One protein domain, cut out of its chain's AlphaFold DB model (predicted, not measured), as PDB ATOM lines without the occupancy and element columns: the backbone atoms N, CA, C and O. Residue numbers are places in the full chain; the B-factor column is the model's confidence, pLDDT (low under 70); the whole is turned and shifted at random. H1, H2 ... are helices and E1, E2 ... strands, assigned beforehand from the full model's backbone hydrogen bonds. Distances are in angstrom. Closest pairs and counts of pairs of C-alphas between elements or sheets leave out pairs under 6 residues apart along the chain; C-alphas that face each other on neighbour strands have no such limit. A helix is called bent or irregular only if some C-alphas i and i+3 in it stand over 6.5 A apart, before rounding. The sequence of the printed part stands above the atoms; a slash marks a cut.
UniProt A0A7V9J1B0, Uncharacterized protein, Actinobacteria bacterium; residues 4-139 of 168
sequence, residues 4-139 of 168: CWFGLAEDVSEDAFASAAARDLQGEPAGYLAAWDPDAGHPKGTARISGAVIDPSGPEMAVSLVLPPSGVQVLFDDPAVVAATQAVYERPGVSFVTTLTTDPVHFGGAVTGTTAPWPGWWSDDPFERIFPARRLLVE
ATOM      1  N   CYS A   4      -8.427 -92.912 492.361       94.38
ATOM      2  CA  CYS A   4      -9.557 -93.682 492.887       94.38
ATOM      3  C   CYS A   4      -9.190 -95.167 493.009       94.38
ATOM      4  O   CYS A   4      -8.176 -95.608 492.459       94.38
ATOM      5  N   TRP A   5      -9.968 -95.936 493.769       95.50
ATOM      6  CA  TRP A   5      -9.831 -97.391 493.794       95.50
ATOM      7  C   TRP A   5     -10.413 -97.983 492.522       95.50
ATOM      8  O   TRP A   5     -11.424 -97.498 492.034       95.50
ATOM      9  N   PHE A   6      -9.800 -99.046 492.019       96.44
ATOM     10  CA  PHE A   6     -10.177 -99.713 490.785       96.44
ATOM     11  C   PHE A   6      -9.926-101.211 490.876       96.44
ATOM     12  O   PHE A   6      -8.936-101.661 491.457       96.44
ATOM     13  N   GLY A   7     -10.804-101.994 490.268       95.06
ATOM     14  CA  GLY A   7     -10.617-103.429 490.188       95.06
ATOM     15  C   GLY A   7     -11.661-104.101 489.325       95.06
ATOM     16  O   GLY A   7     -12.635-103.489 488.889       95.06
ATOM     17  N   LEU A   8     -11.429-105.390 489.105       93.56
ATOM     18  CA  LEU A   8     -12.393-106.283 488.495       93.56
ATOM     19  C   LEU A   8     -13.138-107.050 489.589       93.56
ATOM     20  O   LEU A   8     -12.507-107.664 490.451       93.56
ATOM     21  N   ALA A   9     -14.462-107.045 489.514       89.06
ATOM     22  CA  ALA A   9     -15.363-107.756 490.404       89.06
ATOM     23  C   ALA A   9     -16.295-108.687 489.612       89.06
ATOM     24  O   ALA A   9     -16.495-108.517 488.412       89.06
ATOM     25  N   GLU A  10     -16.862-109.683 490.288       87.25
ATOM     26  CA  GLU A  10     -17.888-110.556 489.697       87.25
ATOM     27  C   GLU A  10     -19.251-109.857 489.592       87.25
ATOM     28  O   GLU A  10     -20.021-110.169 488.689       87.25
ATOM     29  N   ASP A  11     -19.517-108.887 490.472       84.56
ATOM     30  CA  ASP A  11     -20.766-108.123 490.544       84.56
ATOM     31  C   ASP A  11     -20.485-106.640 490.855       84.56
ATOM     32  O   ASP A  11     -19.408-106.290 491.356       84.56
ATOM     33  N   VAL A  12     -21.444-105.764 490.556       77.38
ATOM     34  CA  VAL A  12     -21.340-104.321 490.800       77.38
ATOM     35  C   VAL A  12     -21.641-104.019 492.265       77.38
ATOM     36  O   VAL A  12     -22.722-104.291 492.777       77.38
ATOM     37  N   SER A  13     -20.676-103.403 492.943       76.62
ATOM     38  CA  SER A  13     -20.870-102.843 494.281       76.62
ATOM     39  C   SER A  13     -21.715-101.568 494.203       76.62
ATOM     40  O   SER A  13     -21.378-100.685 493.420       76.62
ATOM     41  N   GLU A  14     -22.726-101.416 495.067       74.56
ATOM     42  CA  GLU A  14     -23.550-100.189 495.135       74.56
ATOM     43  C   GLU A  14     -22.718 -98.925 495.428       74.56
ATOM     44  O   GLU A  14     -23.052 -97.842 494.960       74.56
ATOM     45  N   ASP A  15     -21.600 -99.073 496.147       87.62
ATOM     46  CA  ASP A  15     -20.697 -97.966 496.489       87.62
ATOM     47  C   ASP A  15     -19.760 -97.520 495.343       87.62
ATOM     48  O   ASP A  15     -18.984 -96.575 495.514       87.62
ATOM     49  N   ALA A  16     -19.763 -98.199 494.188       93.88
ATOM     50  CA  ALA A  16     -18.948 -97.792 493.042       93.88
ATOM     51  C   ALA A  16     -19.578 -96.578 492.339       93.88
ATOM     52  O   ALA A  16     -20.744 -96.616 491.948       93.88
ATOM     53  N   PHE A  17     -18.803 -95.515 492.112       95.06
ATOM     54  CA  PHE A  17     -19.304 -94.324 491.409       95.06
ATOM     55  C   PHE A  17     -19.242 -94.466 489.879       95.06
ATOM     56  O   PHE A  17     -19.908 -93.720 489.162       95.06
ATOM     57  N   ALA A  18     -18.439 -95.406 489.374       95.88
ATOM     58  CA  ALA A  18     -18.371 -95.776 487.966       95.88
ATOM     59  C   ALA A  18     -18.210 -97.293 487.850       95.88
ATOM     60  O   ALA A  18     -17.441 -97.898 488.600       95.88
ATOM     61  N   SER A  19     -18.914 -97.914 486.909       96.69
ATOM     62  CA  SER A  19     -18.747 -99.335 486.613       96.69
ATOM     63  C   SER A  19     -19.207 -99.655 485.199       96.69
ATOM     64  O   SER A  19     -20.090 -98.992 484.663       96.69
ATOM     65  N   ALA A  20     -18.609-100.684 484.612       96.56
ATOM     66  CA  ALA A  20     -18.991-101.192 483.307       96.56
ATOM     67  C   ALA A  20     -18.804-102.708 483.251       96.56
ATOM     68  O   ALA A  20     -17.841-103.254 483.805       96.56
ATOM     69  N   ALA A  21     -19.717-103.389 482.558       96.44
ATOM     70  CA  ALA A  21     -19.544-104.799 482.254       96.44
ATOM     71  C   ALA A  21     -18.358-104.979 481.301       96.44
ATOM     72  O   ALA A  21     -18.138-104.184 480.384       96.44
ATOM     73  N   ALA A  22     -17.596-106.042 481.523       95.69
ATOM     74  CA  ALA A  22     -16.481-106.429 480.683       95.69
ATOM     75  C   ALA A  22     -16.758-107.792 480.050       95.69
ATOM     76  O   ALA A  22     -17.281-108.708 480.691       95.69
ATOM     77  N   ARG A  23     -16.358-107.941 478.792       95.12
ATOM     78  CA  ARG A  23     -16.389-109.204 478.050       95.12
ATOM     79  C   ARG A  23     -15.005-109.514 477.527       95.12
ATOM     80  O   ARG A  23     -14.244-108.598 477.224       95.12
ATOM     81  N   ASP A  24     -14.668-110.787 477.421       92.00
ATOM     82  CA  ASP A  24     -13.443-111.182 476.741       92.00
ATOM     83  C   ASP A  24     -13.567-111.046 475.213       92.00
ATOM     84  O   ASP A  24     -14.566-110.579 474.658       92.00
ATOM     85  N   LEU A  25     -12.515-111.464 474.515       84.56
ATOM     86  CA  LEU A  25     -12.422-111.384 473.059       84.56
ATOM     87  C   LEU A  25     -13.346-112.362 472.325       84.56
ATOM     88  O   LEU A  25     -13.546-112.228 471.118       84.56
ATOM     89  N   GLN A  26     -13.874-113.357 473.031       87.62
ATOM     90  CA  GLN A  26     -14.855-114.310 472.531       87.62
ATOM     91  C   GLN A  26     -16.288-113.811 472.788       87.62
ATOM     92  O   GLN A  26     -17.237-114.395 472.269       87.62
ATOM     93  N   GLY A  27     -16.440-112.700 473.518       89.00
ATOM     94  CA  GLY A  27     -17.720-112.123 473.911       89.00
ATOM     95  C   GLY A  27     -18.268-112.691 475.220       89.00
ATOM     96  O   GLY A  27     -19.376-112.312 475.616       89.00
ATOM     97  N   GLU A  28     -17.511-113.557 475.899       94.38
ATOM     98  CA  GLU A  28     -17.925-114.168 477.158       94.38
ATOM     99  C   GLU A  28     -17.832-113.152 478.305       94.38
ATOM    100  O   GLU A  28     -16.897-112.343 478.344       94.38
ATOM    101  N   PRO A  29     -18.779-113.160 479.259       95.50
ATOM    102  CA  PRO A  29     -18.729-112.276 480.418       95.50
ATOM    103  C   PRO A  29     -17.439-112.460 481.226       95.50
ATOM    104  O   PRO A  29     -17.094-113.566 481.636       95.50
ATOM    105  N   ALA A  30     -16.750-111.355 481.502       94.00
ATOM    106  CA  ALA A  30     -15.493-111.324 482.247       94.00
ATOM    107  C   ALA A  30     -15.615-110.657 483.632       94.00
ATOM    108  O   ALA A  30     -14.604-110.548 484.334       94.00
ATOM    109  N   GLY A  31     -16.826-110.231 484.007       95.12
ATOM    110  CA  GLY A  31     -17.151-109.510 485.241       95.12
ATOM    111  C   GLY A  31     -17.418-108.024 484.997       95.12
ATOM    112  O   GLY A  31     -17.732-107.610 483.882       95.12
ATOM    113  N   TYR A  32     -17.260-107.226 486.046       95.94
ATOM    114  CA  TYR A  32     -17.420-105.777 486.035       95.94
ATOM    115  C   TYR A  32     -16.115-105.106 486.427       95.94
ATOM    116  O   TYR A  32     -15.504-105.453 487.437       95.94
ATOM    117  N   LEU A  33     -15.693-104.123 485.643       96.75
ATOM    118  CA  LEU A  33     -14.680-103.179 486.090       96.75
ATOM    119  C   LEU A  33     -15.387-102.030 486.798       96.75
ATOM    120  O   LEU A  33     -16.412-101.545 486.318       96.75
ATOM    121  N   ALA A  34     -14.854-101.605 487.937       96.88
ATOM    122  CA  ALA A  34     -15.477-100.575 488.757       96.88
ATOM    123  C   ALA A  34     -14.443 -99.654 489.401       96.88
ATOM    124  O   ALA A  34     -13.285-100.041 489.595       96.88
ATOM    125  N   ALA A  35     -14.888 -98.438 489.719       96.50
ATOM    126  CA  ALA A  35     -14.123 -97.432 490.429       96.50
ATOM    127  C   ALA A  35     -14.877 -96.900 491.659       96.50
ATOM    128  O   ALA A  35     -16.086 -96.663 491.612       96.50
ATOM    129  N   TRP A  36     -14.142 -96.681 492.751       95.56
ATOM    130  CA  TRP A  36     -14.654 -96.156 494.021       95.56
ATOM    131  C   TRP A  36     -13.843 -94.942 494.459       95.56
ATOM    132  O   TRP A  36     -12.626 -94.897 494.258       95.56
ATOM    133  N   ASP A  37     -14.499 -93.968 495.087       93.94
ATOM    134  CA  ASP A  37     -13.813 -92.814 495.664       93.94
ATOM    135  C   ASP A  37     -12.743 -93.257 496.681       93.94
ATOM    136  O   ASP A  37     -12.915 -94.284 497.340       93.94
ATOM    137  N   PRO A  38     -11.651 -92.491 496.876       91.94
ATOM    138  CA  PRO A  38     -10.591 -92.826 497.836       91.94
ATOM    139  C   PRO A  38     -11.062 -93.176 499.247       91.94
ATOM    140  O   PRO A  38     -10.440 -94.012 499.904       91.94
ATOM    141  N   ASP A  39     -12.139 -92.525 499.690       91.12
ATOM    142  CA  ASP A  39     -12.693 -92.644 501.040       91.12
ATOM    143  C   ASP A  39     -13.847 -93.664 501.125       91.12
ATOM    144  O   ASP A  39     -14.371 -93.908 502.212       91.12
ATOM    145  N   ALA A  40     -14.269 -94.245 499.995       89.81
ATOM    146  CA  ALA A  40     -15.366 -95.206 499.941       89.81
ATOM    147  C   ALA A  40     -14.916 -96.616 500.356       89.81
ATOM    148  O   ALA A  40     -13.752 -96.999 500.216       89.81
ATOM    149  N   GLY A  41     -15.868 -97.416 500.844       89.00
ATOM    150  CA  GLY A  41     -15.660 -98.850 501.015       89.00
ATOM    151  C   GLY A  41     -15.432 -99.509 499.655       89.00
ATOM    152  O   GLY A  41     -16.187 -99.280 498.717       89.00
ATOM    153  N   HIS A  42     -14.384-100.324 499.542       90.44
ATOM    154  CA  HIS A  42     -14.040-101.009 498.299       90.44
ATOM    155  C   HIS A  42     -13.661-102.475 498.565       90.44
ATOM    156  O   HIS A  42     -13.189-102.813 499.661       90.44
ATOM    157  N   PRO A  43     -13.828-103.374 497.576       89.31
ATOM    158  CA  PRO A  43     -13.403-104.762 497.705       89.31
ATOM    159  C   PRO A  43     -11.899-104.902 497.976       89.31
ATOM    160  O   PRO A  43     -11.081-104.060 497.598       89.31
ATOM    161  N   LYS A  44     -11.509-106.018 498.601       87.31
ATOM    162  CA  LYS A  44     -10.091-106.391 498.710       87.31
ATOM    163  C   LYS A  44      -9.534-106.717 497.326       87.31
ATOM    164  O   LYS A  44     -10.202-107.369 496.533       87.31
ATOM    165  N   GLY A  45      -8.284-106.332 497.081       86.69
ATOM    166  CA  GLY A  45      -7.606-106.600 495.810       86.69
ATOM    167  C   GLY A  45      -7.830-105.534 494.736       86.69
ATOM    168  O   GLY A  45      -7.323-105.696 493.631       86.69
ATOM    169  N   THR A  46      -8.534-104.441 495.048       92.44
ATOM    170  CA  THR A  46      -8.496-103.233 494.220       92.44
ATOM    171  C   THR A  46      -7.130-102.551 494.325       92.44
ATOM    172  O   THR A  46      -6.402-102.688 495.313       92.44
ATOM    173  N   ALA A  47      -6.779-101.800 493.290       94.19
ATOM    174  CA  ALA A  47      -5.586-100.973 493.223       94.19
ATOM    175  C   ALA A  47      -5.981 -99.523 492.934       94.19
ATOM    176  O   ALA A  47      -7.105 -99.240 492.530       94.19
ATOM    177  N   ARG A  48      -5.065 -98.585 493.146       94.94
ATOM    178  CA  ARG A  48      -5.294 -97.180 492.804       94.94
ATOM    179  C   ARG A  48      -5.082 -96.975 491.309       94.94
ATOM    180  O   ARG A  48      -4.079 -97.450 490.780       94.94
ATOM    181  N   ILE A  49      -5.983 -96.236 490.671       94.31
ATOM    182  CA  ILE A  49      -5.908 -95.801 489.270       94.31
ATOM    183  C   ILE A  49      -5.986 -94.271 489.185       94.31
ATOM    184  O   ILE A  49      -6.473 -93.610 490.109       94.31
ATOM    185  N   SER A  50      -5.457 -93.689 488.107       91.62
ATOM    186  CA  SER A  50      -5.556 -92.243 487.891       91.62
ATOM    187  C   SER A  50      -7.010 -91.858 487.624       91.62
ATOM    188  O   SER A  50      -7.621 -92.376 486.693       91.62
ATOM    189  N   GLY A  51      -7.566 -90.920 488.396       91.94
ATOM    190  CA  GLY A  51      -8.949 -90.475 488.202       91.94
ATOM    191  C   GLY A  51      -9.195 -89.801 486.849       91.94
ATOM    192  O   GLY A  51     -10.338 -89.734 486.422       91.94
ATOM    193  N   ALA A  52      -8.148 -89.360 486.132       90.62
ATOM    194  CA  ALA A  52      -8.286 -88.838 484.763       90.62
ATOM    195  C   ALA A  52      -8.954 -89.828 483.820       90.62
ATOM    196  O   ALA A  52      -9.705 -89.432 482.932       90.62
ATOM    197  N   VAL A  53      -8.589 -91.103 483.968       93.31
ATOM    198  CA  VAL A  53      -9.005 -92.140 483.032       93.31
ATOM    199  C   VAL A  53     -10.382 -92.691 483.375       93.31
ATOM    200  O   VAL A  53     -10.846 -93.570 482.661       93.31
ATOM    201  N   ILE A  54     -11.031 -92.206 484.441       95.38
ATOM    202  CA  ILE A  54     -12.359 -92.650 484.861       95.38
ATOM    203  C   ILE A  54     -13.404 -91.586 484.517       95.38
ATOM    204  O   ILE A  54     -13.281 -90.430 484.916       95.38
ATOM    205  N   ASP A  55     -14.450 -91.996 483.807       95.19
ATOM    206  CA  ASP A  55     -15.623 -91.183 483.490       95.19
ATOM    207  C   ASP A  55     -16.883 -92.073 483.478       95.19
ATOM    208  O   ASP A  55     -16.998 -92.949 482.615       95.19
ATOM    209  N   PRO A  56     -17.853 -91.849 484.393       95.44
ATOM    210  CA  PRO A  56     -19.144 -92.547 484.405       95.44
ATOM    211  C   PRO A  56     -19.983 -92.373 483.130       95.44
ATOM    212  O   PRO A  56     -20.978 -93.066 482.944       95.44
ATOM    213  N   SER A  57     -19.620 -91.424 482.263       95.56
ATOM    214  CA  SER A  57     -20.221 -91.193 480.942       95.56
ATOM    215  C   SER A  57     -19.288 -91.586 479.788       95.56
ATOM    216  O   SER A  57     -19.569 -91.266 478.632       95.56
ATOM    217  N   GLY A  58     -18.178 -92.265 480.093       94.56
ATOM    218  CA  GLY A  58     -17.157 -92.654 479.129       94.56
ATOM    219  C   GLY A  58     -17.673 -93.616 478.049       94.56
ATOM    220  O   GLY A  58     -18.643 -94.346 478.281       94.56
ATOM    221  N   PRO A  59     -17.057 -93.636 476.855       94.88
ATOM    222  CA  PRO A  59     -17.471 -94.522 475.771       94.88
ATOM    223  C   PRO A  59     -17.116 -95.988 476.057       94.88
ATOM    224  O   PRO A  59     -16.382 -96.305 476.993       94.88
ATOM    225  N   GLU A  60     -17.601 -96.883 475.194       93.44
ATOM    226  CA  GLU A  60     -17.069 -98.245 475.111       93.44
ATOM    227  C   GLU A  60     -15.565 -98.195 474.819       93.44
ATOM    228  O   GLU A  60     -15.095 -97.382 474.012       93.44
ATOM    229  N   MET A  61     -14.812 -99.067 475.482       92.88
ATOM    230  CA  MET A  61     -13.364 -99.137 475.358       92.88
ATOM    231  C   MET A  61     -12.918-100.579 475.231       92.88
ATOM    232  O   MET A  61     -13.277-101.446 476.025       92.88
ATOM    233  N   ALA A  62     -12.028-100.820 474.283       92.25
ATOM    234  CA  ALA A  62     -11.186-101.989 474.356       92.25
ATOM    235  C   ALA A  62     -10.068-101.661 475.373       92.25
ATOM    236  O   ALA A  62      -9.365-100.661 475.198       92.25
ATOM    237  N   VAL A  63      -9.867-102.493 476.406       93.19
ATOM    238  CA  VAL A  63      -8.695-102.453 477.300       93.19
ATOM    239  C   VAL A  63      -7.865-103.749 477.382       93.19
ATOM    240  O   VAL A  63      -8.383-104.868 477.422       93.19
ATOM    241  N   SER A  64      -6.551-103.580 477.510       93.62
ATOM    242  CA  SER A  64      -5.625-104.587 478.030       93.62
ATOM    243  C   SER A  64      -5.379-104.305 479.513       93.62
ATOM    244  O   SER A  64      -4.914-103.224 479.875       93.62
ATOM    245  N   LEU A  65      -5.738-105.262 480.369       95.31
ATOM    246  CA  LEU A  65      -5.618-105.199 481.824       95.31
ATOM    247  C   LEU A  65      -4.555-106.189 482.298       95.31
ATOM    248  O   LEU A  65      -4.737-107.401 482.201       95.31
ATOM    249  N   VAL A  66      -3.473-105.682 482.871       95.81
ATOM    250  CA  VAL A  66      -2.406-106.486 483.468       95.81
ATOM    251  C   VAL A  66      -2.496-106.364 484.978       95.81
ATOM    252  O   VAL A  66      -2.466-105.256 485.502       95.81
ATOM    253  N   LEU A  67      -2.582-107.494 485.680       94.94
ATOM    254  CA  LEU A  67      -2.612-107.550 487.143       94.94
ATOM    255  C   LEU A  67      -1.587-108.580 487.644       94.94
ATOM    256  O   LEU A  67      -1.527-109.683 487.093       94.94
ATOM    257  N   PRO A  68      -0.804-108.270 488.693       93.25
ATOM    258  CA  PRO A  68       0.022-109.262 489.365       93.25
ATOM    259  C   PRO A  68      -0.833-110.405 489.943       93.25
ATOM    260  O   PRO A  68      -1.941-110.157 490.433       93.25
ATOM    261  N   PRO A  69      -0.335-111.655 489.957       91.50
ATOM    262  CA  PRO A  69      -0.963-112.727 490.717       91.50
ATOM    263  C   PRO A  69      -1.066-112.371 492.204       91.50
ATOM    264  O   PRO A  69      -0.233-111.643 492.747       91.50
ATOM    265  N   SER A  70      -2.065-112.929 492.888       88.44
ATOM    266  CA  SER A  70      -2.250-112.692 494.323       88.44
ATOM    267  C   SER A  70      -0.977-113.019 495.116       88.44
ATOM    268  O   SER A  70      -0.380-114.080 494.941       88.44
ATOM    269  N   GLY A  71      -0.563-112.092 495.983       88.44
ATOM    270  CA  GLY A  71       0.641-112.224 496.808       88.44
ATOM    271  C   GLY A  71       1.958-111.875 496.105       88.44
ATOM    272  O   GLY A  71       2.991-111.852 496.771       88.44
ATOM    273  N   VAL A  72       1.945-111.571 494.804       92.75
ATOM    274  CA  VAL A  72       3.133-111.098 494.081       92.75
ATOM    275  C   VAL A  72       3.235-109.580 494.195       92.75
ATOM    276  O   VAL A  72       2.271-108.861 493.942       92.75
ATOM    277  N   GLN A  73       4.423-109.096 494.554       92.06
ATOM    278  CA  GLN A  73       4.735-107.675 494.654       92.06
ATOM    279  C   GLN A  73       5.916-107.344 493.744       92.06
ATOM    280  O   GLN A  73       6.958-107.994 493.809       92.06
ATOM    281  N   VAL A  74       5.740-106.332 492.897       92.25
ATOM    282  CA  VAL A  74       6.775-105.798 492.004       92.25
ATOM    283  C   VAL A  74       6.964-104.334 492.349       92.25
ATOM    284  O   VAL A  74       5.986-103.624 492.590       92.25
ATOM    285  N   LEU A  75       8.211-103.876 492.416       92.19
ATOM    286  CA  LEU A  75       8.485-102.466 492.654       92.19
ATOM    287  C   LEU A  75       8.041-101.637 491.448       92.19
ATOM    288  O   LEU A  75       8.223-102.031 490.300       92.19
ATOM    289  N   PHE A  76       7.456-100.470 491.698       87.62
ATOM    290  CA  PHE A  76       7.003 -99.589 490.623       87.62
ATOM    291  C   PHE A  76       8.154 -99.068 489.745       87.62
ATOM    292  O   PHE A  76       7.972 -98.814 488.557       87.62
ATOM    293  N   ASP A  77       9.337 -98.893 490.333       87.38
ATOM    294  CA  ASP A  77      10.566 -98.474 489.658       87.38
ATOM    295  C   ASP A  77      11.377 -99.650 489.095       87.38
ATOM    296  O   ASP A  77      12.493 -99.448 488.612       87.38
ATOM    297  N   ASP A  78      10.816-100.865 489.104       91.94
ATOM    298  CA  ASP A  78      11.426-102.000 488.427       91.94
ATOM    299  C   ASP A  78      11.688-101.646 486.947       91.94
ATOM    300  O   ASP A  78      10.780-101.157 486.257       91.94
ATOM    301  N   PRO A  79      12.908-101.882 486.425       91.38
ATOM    302  CA  PRO A  79      13.257-101.561 485.046       91.38
ATOM    303  C   PRO A  79      12.285-102.124 484.003       91.38
ATOM    304  O   PRO A  79      12.074-101.486 482.972       91.38
ATOM    305  N   ALA A  80      11.664-103.281 484.255       93.25
ATOM    306  CA  ALA A  80      10.665-103.858 483.362       93.25
ATOM    307  C   ALA A  80       9.374-103.025 483.325       93.25
ATOM    308  O   ALA A  80       8.829-102.799 482.245       93.25
ATOM    309  N   VAL A  81       8.916-102.511 484.474       91.69
ATOM    310  CA  VAL A  81       7.746-101.615 484.570       91.69
ATOM    311  C   VAL A  81       8.029-100.294 483.857       91.69
ATOM    312  O   VAL A  81       7.199 -99.812 483.079       91.69
ATOM    313  N   VAL A  82       9.224 -99.730 484.067       88.50
ATOM    314  CA  VAL A  82       9.658 -98.478 483.423       88.50
ATOM    315  C   VAL A  82       9.682 -98.644 481.903       88.50
ATOM    316  O   VAL A  82       9.091 -97.844 481.176       88.50
ATOM    317  N   ALA A  83      10.329 -99.711 481.425       89.75
ATOM    318  CA  ALA A  83      10.468-100.000 480.003       89.75
ATOM    319  C   ALA A  83       9.112-100.275 479.335       89.75
ATOM    320  O   ALA A  83       8.866 -99.786 478.234       89.75
ATOM    321  N   ALA A  84       8.210-101.010 479.996       91.31
ATOM    322  CA  ALA A  84       6.860-101.251 479.490       91.31
ATOM    323  C   ALA A  84       6.059 -99.946 479.359       91.31
ATOM    324  O   ALA A  84       5.449 -99.703 478.318       91.31
ATOM    325  N   THR A  85       6.130 -99.074 480.369       87.75
ATOM    326  CA  THR A  85       5.455 -97.766 480.357       87.75
ATOM    327  C   THR A  85       5.935 -96.900 479.188       87.75
ATOM    328  O   THR A  85       5.118 -96.369 478.437       87.75
ATOM    329  N   GLN A  86       7.254 -96.809 478.979       85.12
ATOM    330  CA  GLN A  86       7.834 -96.075 477.846       85.12
ATOM    331  C   GLN A  86       7.409 -96.678 476.501       85.12
ATOM    332  O   GLN A  86       6.988 -95.957 475.600       85.12
ATOM    333  N   ALA A  87       7.438 -98.006 476.383       88.06
ATOM    334  CA  ALA A  87       7.060 -98.695 475.157       88.06
ATOM    335  C   ALA A  87       5.576 -98.526 474.790       88.06
ATOM    336  O   ALA A  87       5.255 -98.550 473.606       88.06
ATOM    337  N   VAL A  88       4.662 -98.375 475.760       85.38
ATOM    338  CA  VAL A  88       3.248 -98.058 475.472       85.38
ATOM    339  C   VAL A  88       3.095 -96.614 475.011       85.38
ATOM    340  O   VAL A  88       2.331 -96.349 474.088       85.38
ATOM    341  N   TYR A  89       3.837 -95.690 475.617       77.88
ATOM    342  CA  TYR A  89       3.773 -94.269 475.283       77.88
ATOM    343  C   TYR A  89       4.101 -93.981 473.813       77.88
ATOM    344  O   TYR A  89       3.474 -93.138 473.176       77.88
ATOM    345  N   GLU A  90       5.063 -94.710 473.254       79.31
ATOM    346  CA  GLU A  90       5.484 -94.554 471.860       79.31
ATOM    347  C   GLU A  90       4.494 -95.170 470.852       79.31
ATOM    348  O   GLU A  90       4.688 -95.047 469.638       79.31
ATOM    349  N   ARG A  91       3.424 -95.840 471.311       78.88
ATOM    350  CA  ARG A  91       2.494 -96.549 470.423       78.88
ATOM    351  C   ARG A  91       1.408 -95.639 469.853       78.88
ATOM    352  O   ARG A  91       0.661 -95.010 470.602       78.88
ATOM    353  N   PRO A  92       1.211 -95.644 468.522       79.19
ATOM    354  CA  PRO A  92       0.074 -94.969 467.919       79.19
ATOM    355  C   PRO A  92      -1.243 -95.683 468.262       79.19
ATOM    356  O   PRO A  92      -1.323 -96.912 468.261       79.19
ATOM    357  N   GLY A  93      -2.304 -94.904 468.487       81.56
ATOM    358  CA  GLY A  93      -3.671 -95.419 468.655       81.56
ATOM    359  C   GLY A  93      -4.049 -95.855 470.075       81.56
ATOM    360  O   GLY A  93      -5.108 -96.459 470.254       81.56
ATOM    361  N   VAL A  94      -3.211 -95.562 471.071       86.00
ATOM    362  CA  VAL A  94      -3.556 -95.674 472.494       86.00
ATOM    363  C   VAL A  94      -4.382 -94.446 472.895       86.00
ATOM    364  O   VAL A  94      -3.924 -93.316 472.732       86.00
ATOM    365  N   SER A  95      -5.600 -94.658 473.401       88.50
ATOM    366  CA  SER A  95      -6.471 -93.577 473.892       88.50
ATOM    367  C   SER A  95      -6.175 -93.207 475.340       88.50
ATOM    368  O   SER A  95      -6.422 -92.068 475.720       88.50
ATOM    369  N   PHE A  96      -5.673 -94.153 476.135       89.25
ATOM    370  CA  PHE A  96      -5.106 -93.905 477.457       89.25
ATOM    371  C   PHE A  96      -4.185 -95.057 477.868       89.25
ATOM    372  O   PHE A  96      -4.321 -96.194 477.413       89.25
ATOM    373  N   VAL A  97      -3.281 -94.765 478.793       89.94
ATOM    374  CA  VAL A  97      -2.524 -95.764 479.545       89.94
ATOM    375  C   VAL A  97      -2.421 -95.285 480.984       89.94
ATOM    376  O   VAL A  97      -2.207 -94.101 481.230       89.94
ATOM    377  N   THR A  98      -2.595 -96.193 481.937       91.56
ATOM    378  CA  THR A  98      -2.404 -95.919 483.357       91.56
ATOM    379  C   THR A  98      -1.790 -97.121 484.056       91.56
ATOM    380  O   THR A  98      -2.142 -98.268 483.792       91.56
ATOM    381  N   THR A  99      -0.848 -96.869 484.955       92.69
ATOM    382  CA  THR A  99      -0.344 -97.892 485.876       92.69
ATOM    383  C   THR A  99      -1.219 -97.920 487.118       92.69
ATOM    384  O   THR A  99      -1.671 -96.871 487.570       92.69
ATOM    385  N   LEU A 100      -1.354 -99.079 487.737       94.38
ATOM    386  CA  LEU A 100      -2.039 -99.266 489.003       94.38
ATOM    387  C   LEU A 100      -1.023 -99.349 490.147       94.38
ATOM    388  O   LEU A 100       0.104 -99.809 489.954       94.38
ATOM    389  N   THR A 101      -1.423 -98.958 491.355       92.94
ATOM    390  CA  THR A 101      -0.583 -99.093 492.561       92.94
ATOM    391  C   THR A 101      -1.383 -99.681 493.716       92.94
ATOM    392  O   THR A 101      -2.464 -99.179 494.022       92.94
ATOM    393  N   THR A 102      -0.874-100.710 494.390       90.31
ATOM    394  CA  THR A 102      -1.531-101.295 495.581       90.31
ATOM    395  C   THR A 102      -1.208-100.531 496.860       90.31
ATOM    396  O   THR A 102      -1.995-100.495 497.801       90.31
ATOM    397  N   ASP A 103      -0.038 -99.907 496.893       87.31
ATOM    398  CA  ASP A 103       0.475 -99.093 497.986       87.31
ATOM    399  C   ASP A 103       1.485 -98.095 497.405       87.31
ATOM    400  O   ASP A 103       1.638 -98.028 496.180       87.31
ATOM    401  N   PRO A 104       2.178 -97.292 498.232       83.94
ATOM    402  CA  PRO A 104       3.067 -96.306 497.677       83.94
ATOM    403  C   PRO A 104       4.157 -96.845 496.767       83.94
ATOM    404  O   PRO A 104       4.517 -96.099 495.869       83.94
ATOM    405  N   VAL A 105       4.704 -98.042 496.991       86.56
ATOM    406  CA  VAL A 105       5.930 -98.539 496.336       86.56
ATOM    407  C   VAL A 105       5.677 -99.611 495.280       86.56
ATOM    408  O   VAL A 105       6.510 -99.763 494.385       86.56
ATOM    409  N   HIS A 106       4.564-100.338 495.363       92.06
ATOM    410  CA  HIS A 106       4.338-101.503 494.514       92.06
ATOM    411  C   HIS A 106       3.473-101.211 493.287       92.06
ATOM    412  O   HIS A 106       2.425-100.563 493.351       92.06
ATOM    413  N   PHE A 107       3.914-101.773 492.165       92.81
ATOM    414  CA  PHE A 107       3.154-101.903 490.935       92.81
ATOM    415  C   PHE A 107       1.964-102.840 491.160       92.81
ATOM    416  O   PHE A 107       2.127-104.024 491.453       92.81
ATOM    417  N   GLY A 108       0.760-102.294 491.015       94.25
ATOM    418  CA  GLY A 108      -0.503-103.016 491.125       94.25
ATOM    419  C   GLY A 108      -1.033-103.542 489.795       94.25
ATOM    420  O   GLY A 108      -2.102-104.144 489.779       94.25
ATOM    421  N   GLY A 109      -0.331-103.293 488.685       95.81
ATOM    422  CA  GLY A 109      -0.800-103.618 487.341       95.81
ATOM    423  C   GLY A 109      -0.803-102.425 486.392       95.81
ATOM    424  O   GLY A 109      -0.263-101.366 486.698       95.81
ATOM    425  N   ALA A 110      -1.425-102.586 485.233       95.25
ATOM    426  CA  ALA A 110      -1.600-101.521 484.254       95.25
ATOM    427  C   ALA A 110      -2.878-101.726 483.439       95.25
ATOM    428  O   ALA A 110      -3.351-102.852 483.276       95.25
ATOM    429  N   VAL A 111      -3.412-100.625 482.916       94.69
ATOM    430  CA  VAL A 111      -4.520-100.611 481.965       94.69
ATOM    431  C   VAL A 111      -4.123 -99.759 480.770       94.69
ATOM    432  O   VAL A 111      -3.798 -98.581 480.923       94.69
ATOM    433  N   THR A 112      -4.187-100.346 479.581       92.31
ATOM    434  CA  THR A 112      -4.006 -99.644 478.305       92.31
ATOM    435  C   THR A 112      -5.303 -99.749 477.519       92.31
ATOM    436  O   THR A 112      -5.804-100.859 477.348       92.31
ATOM    437  N   GLY A 113      -5.853 -98.636 477.029       91.19
ATOM    438  CA  GLY A 113      -7.156 -98.640 476.360       91.19
ATOM    439  C   GLY A 113      -7.231 -97.837 475.069       91.19
ATOM    440  O   GLY A 113      -6.392 -96.976 474.789       91.19
ATOM    441  N   THR A 114      -8.248 -98.141 474.262       89.56
ATOM    442  CA  THR A 114      -8.523 -97.490 472.977       89.56
ATOM    443  C   THR A 114     -10.000 -97.464 472.619       89.56
ATOM    444  O   THR A 114     -10.731 -98.423 472.863       89.56
ATOM    445  N   THR A 115     -10.410 -96.354 472.004       85.75
ATOM    446  CA  THR A 115     -11.744 -96.153 471.422       85.75
ATOM    447  C   THR A 115     -11.836 -96.631 469.971       85.75
ATOM    448  O   THR A 115     -12.927 -96.690 469.407       85.75
ATOM    449  N   ALA A 116     -10.700 -96.917 469.322       66.88
ATOM    450  CA  ALA A 116     -10.674 -97.360 467.934       66.88
ATOM    451  C   ALA A 116     -11.041 -98.852 467.826       66.88
ATOM    452  O   ALA A 116     -10.717 -99.626 468.731       66.88
ATOM    453  N   PRO A 117     -11.655 -99.294 466.707       64.62
ATOM    454  CA  PRO A 117     -11.841-100.715 466.452       64.62
ATOM    455  C   PRO A 117     -10.493-101.436 466.520       64.62
ATOM    456  O   PRO A 117      -9.492-100.954 465.989       64.62
ATOM    457  N   TRP A 118     -10.517-102.575 467.206       59.94
ATOM    458  CA  TRP A 118      -9.414-103.479 467.529       59.94
ATOM    459  C   TRP A 118      -8.073-103.187 466.832       59.94
ATOM    460  O   TRP A 118      -7.799-103.695 465.739       59.94
ATOM    461  N   PRO A 119      -7.196-102.375 467.441       55.31
ATOM    462  CA  PRO A 119      -5.924-102.059 466.821       55.31
ATOM    463  C   PRO A 119      -4.913-103.192 467.035       55.31
ATOM    464  O   PRO A 119      -4.829-103.799 468.101       55.31
ATOM    465  N   GLY A 120      -4.089-103.454 466.017       58.50
ATOM    466  CA  GLY A 120      -3.103-104.543 466.027       58.50
ATOM    467  C   GLY A 120      -2.066-104.484 467.161       58.50
ATOM    468  O   GLY A 120      -1.522-105.526 467.519       58.50
ATOM    469  N   TRP A 121      -1.819-103.320 467.780       60.94
ATOM    470  CA  TRP A 121      -0.873-103.190 468.904       60.94
ATOM    471  C   TRP A 121      -1.325-103.933 470.166       60.94
ATOM    472  O   TRP A 121      -0.500-104.301 470.999       60.94
ATOM    473  N   TRP A 122      -2.624-104.194 470.289       64.56
ATOM    474  CA  TRP A 122      -3.230-104.952 471.379       64.56
ATOM    475  C   TRP A 122      -2.674-106.376 471.529       64.56
ATOM    476  O   TRP A 122      -2.711-106.968 472.607       64.56
ATOM    477  N   SER A 123      -2.171-106.944 470.430       68.88
ATOM    478  CA  SER A 123      -1.639-108.309 470.390       68.88
ATOM    479  C   SER A 123      -0.299-108.485 471.121       68.88
ATOM    480  O   SER A 123       0.080-109.618 471.391       68.88
ATOM    481  N   ASP A 124       0.386-107.392 471.471       79.25
ATOM    482  CA  ASP A 124       1.676-107.397 472.176       79.25
ATOM    483  C   ASP A 124       1.719-106.225 473.163       79.25
ATOM    484  O   ASP A 124       2.495-105.295 472.979       79.25
ATOM    485  N   ASP A 125       0.835-106.177 474.164       88.00
ATOM    486  CA  ASP A 125       0.940-105.158 475.223       88.00
ATOM    487  C   ASP A 125       2.319-105.286 475.916       88.00
ATOM    488  O   ASP A 125       2.640-106.364 476.418       88.00
ATOM    489  N   PRO A 126       3.157-104.231 475.978       91.62
ATOM    490  CA  PRO A 126       4.456-104.286 476.645       91.62
ATOM    491  C   PRO A 126       4.392-104.759 478.100       91.62
ATOM    492  O   PRO A 126       5.333-105.412 478.553       91.62
ATOM    493  N   PHE A 127       3.301-104.470 478.820       93.38
ATOM    494  CA  PHE A 127       3.105-104.929 480.197       93.38
ATOM    495  C   PHE A 127       2.875-106.445 480.292       93.38
ATOM    496  O   PHE A 127       3.113-107.024 481.354       93.38
ATOM    497  N   GLU A 128       2.506-107.118 479.195       93.56
ATOM    498  CA  GLU A 128       2.339-108.575 479.168       93.56
ATOM    499  C   GLU A 128       3.650-109.331 479.433       93.56
ATOM    500  O   GLU A 128       3.653-110.460 479.922       93.56
ATOM    501  N   ARG A 129       4.790-108.681 479.178       93.50
ATOM    502  CA  ARG A 129       6.119-109.226 479.492       93.50
ATOM    503  C   ARG A 129       6.360-109.360 480.997       93.50
ATOM    504  O   ARG A 129       7.283-110.066 481.391       93.50
ATOM    505  N   ILE A 130       5.555-108.676 481.815       94.56
ATOM    506  CA  ILE A 130       5.613-108.712 483.278       94.56
ATOM    507  C   ILE A 130       4.589-109.725 483.806       94.56
ATOM    508  O   ILE A 130       4.964-110.670 484.496       94.56
ATOM    509  N   PHE A 131       3.310-109.560 483.447       95.94
ATOM    510  CA  PHE A 131       2.228-110.475 483.822       95.94
ATOM    511  C   PHE A 131       1.218-110.648 482.683       95.94
ATOM    512  O   PHE A 131       1.036-109.713 481.909       95.94
ATOM    513  N   PRO A 132       0.499-111.785 482.600       93.50
ATOM    514  CA  PRO A 132      -0.486-112.009 481.547       93.50
ATOM    515  C   PRO A 132      -1.542-110.899 481.469       93.50
ATOM    516  O   PRO A 132      -2.181-110.561 482.467       93.50
ATOM    517  N   ALA A 133      -1.762-110.374 480.265       92.88
ATOM    518  CA  ALA A 133      -2.815-109.398 480.015       92.88
ATOM    519  C   ALA A 133      -4.186-110.075 479.866       92.88
ATOM    520  O   ALA A 133      -4.350-111.088 479.181       92.88
ATOM    521  N   ARG A 134      -5.214-109.471 480.451       93.19
ATOM    522  CA  ARG A 134      -6.620-109.762 480.178       93.19
ATOM    523  C   ARG A 134      -7.137-108.760 479.167       93.19
ATOM    524  O   ARG A 134      -7.009-107.558 479.355       93.19
ATOM    525  N   ARG A 135      -7.706-109.272 478.087       92.06
ATOM    526  CA  ARG A 135      -8.152-108.472 476.953       92.06
ATOM    527  C   ARG A 135      -9.651-108.355 477.041       92.06
ATOM    528  O   ARG A 135     -10.327-109.380 476.991       92.06
ATOM    529  N   LEU A 136     -10.132-107.135 477.217       93.31
ATOM    530  CA  LEU A 136     -11.514-106.888 477.579       93.31
ATOM    531  C   LEU A 136     -12.134-105.848 476.652       93.31
ATOM    532  O   LEU A 136     -11.543-104.798 476.402       93.31
ATOM    533  N   LEU A 137     -13.342-106.133 476.188       93.50
ATOM    534  CA  LEU A 137     -14.272-105.125 475.702       93.50
ATOM    535  C   LEU A 137     -15.079-104.645 476.905       93.50
ATOM    536  O   LEU A 137     -15.735-105.445 477.571       93.50
ATOM    537  N   VAL A 138     -14.968-103.361 477.216       94.81
ATOM    538  CA  VAL A 138     -15.584-102.728 478.381       94.81
ATOM    539  C   VAL A 138     -16.695-101.832 477.877       94.81
ATOM    540  O   VAL A 138     -16.440-100.924 477.086       94.81
ATOM    541  N   GLU A 139     -17.916-102.115 478.322       95.38
ATOM    542  CA  GLU A 139     -19.103-101.341 477.969       95.38
ATOM    543  C   GLU A 139     -18.948 -99.860 478.401       95.38
ATOM    544  O   GLU A 139     -18.067 -99.526 479.201       95.38
TER     545      GLU A 139
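What this domain is: This is residues 4 to 139 of the 168 residues of an uncharacterized protein of Actinobacteria bacterium (UniProt A0A7V9J1B0). One sheet of eight strands curls round into a nearly closed barrel, with edge strands E4 and E6 coming together at its seam. It is a folded sheet, bent back on itself into two leaves that face each other: E4 E1 E3 and E8 E5 E7 E6, with E2 as the hinge; H1 and H3 pack outside the second leaf, and H2 only grazes it. The 136 printed residues hold eight named strands and three named helices, along the chain E1 E2 E3 E4 E5 H1 E6 E7 H2 H3 E8, a mixed class. The sheet's order is E4 E1 E3 E2 E8 E5 E7 E6, all antiparallel. The whole is compact, with a radius of gyration of the C-alphas of 14.0 A, and spans 37 by 35 by 25 A.

How they stand to each other: Begin at E1, residues 4 to 9, and look for its antiparallel neighbour E3, residues 29 to 36, where N 5 and O 36 are 2.9 A apart. E2, residues 18 to 23, forms a hairpin with E3, N 20 to O 33 being 2.9 A. E4, residues 47 to 50, is E1's other neighbour, N 6 to O 47 being 2.7 A. Go on to E5, residues 61 to 66; H1, residues 79 to 89, then runs along the strands over E7, residues 106 to 114, and E6, residues 96 to 101, at a height over the sheet of 10.0 A. E6 and E7 form a hairpin, N 100 to O 109 being 2.7 A, and E5 and E7 are neighbours, N 64 to O 112 being 2.8 A. The edge strands E4 and E6 have 11 pairs of C-alphas within 8 A, the closest being those of Arg 48 and Thr 101, 5.1 A apart. H2, residues 120 to 124, only grazes the sheet with residues 122 to 124; H3, residues 126 to 129, is over E5 at a height of 8.3 A and touches H1, the closest C-alphas, of Ala 84 and Pro 126, being 4.8 A apart. E8, residues 133 to 138, has neighbours E5, N 63 to O 136 being 2.8 A, and E2, N 23 to O 137 being 2.8 A. E5, H1, E6 and E7, H2 H3, E8 are split strand-helix-strand units, same-way strands with another strand between them, with right-handed crossovers. Every O i to N i+4 pair is within hydrogen-bond range in H1; H2 has 0 of 1, but 2 of 2 O i to N i+3 pairs, and H3 is too short for an i+4 pair.

Where its parts are: Find C-alpha 4 at (-9.557, -93.682, 492.887), where E1 begins. E3 measures 21.5 A from first to last C-alpha, E7 25.4 A and H1 15.4 A. E8 ends at C-alpha 138, (-15.584, -102.728, 478.381).

The domain as a whole: The farthest C-alphas, Asp 39 and Gly 120, are 38.2 A apart. The printed part has no cut; E5 to H1 is its long link. Mean pLDDT of the printed part is 89.5; look for values under 70 at residues 116 to 123.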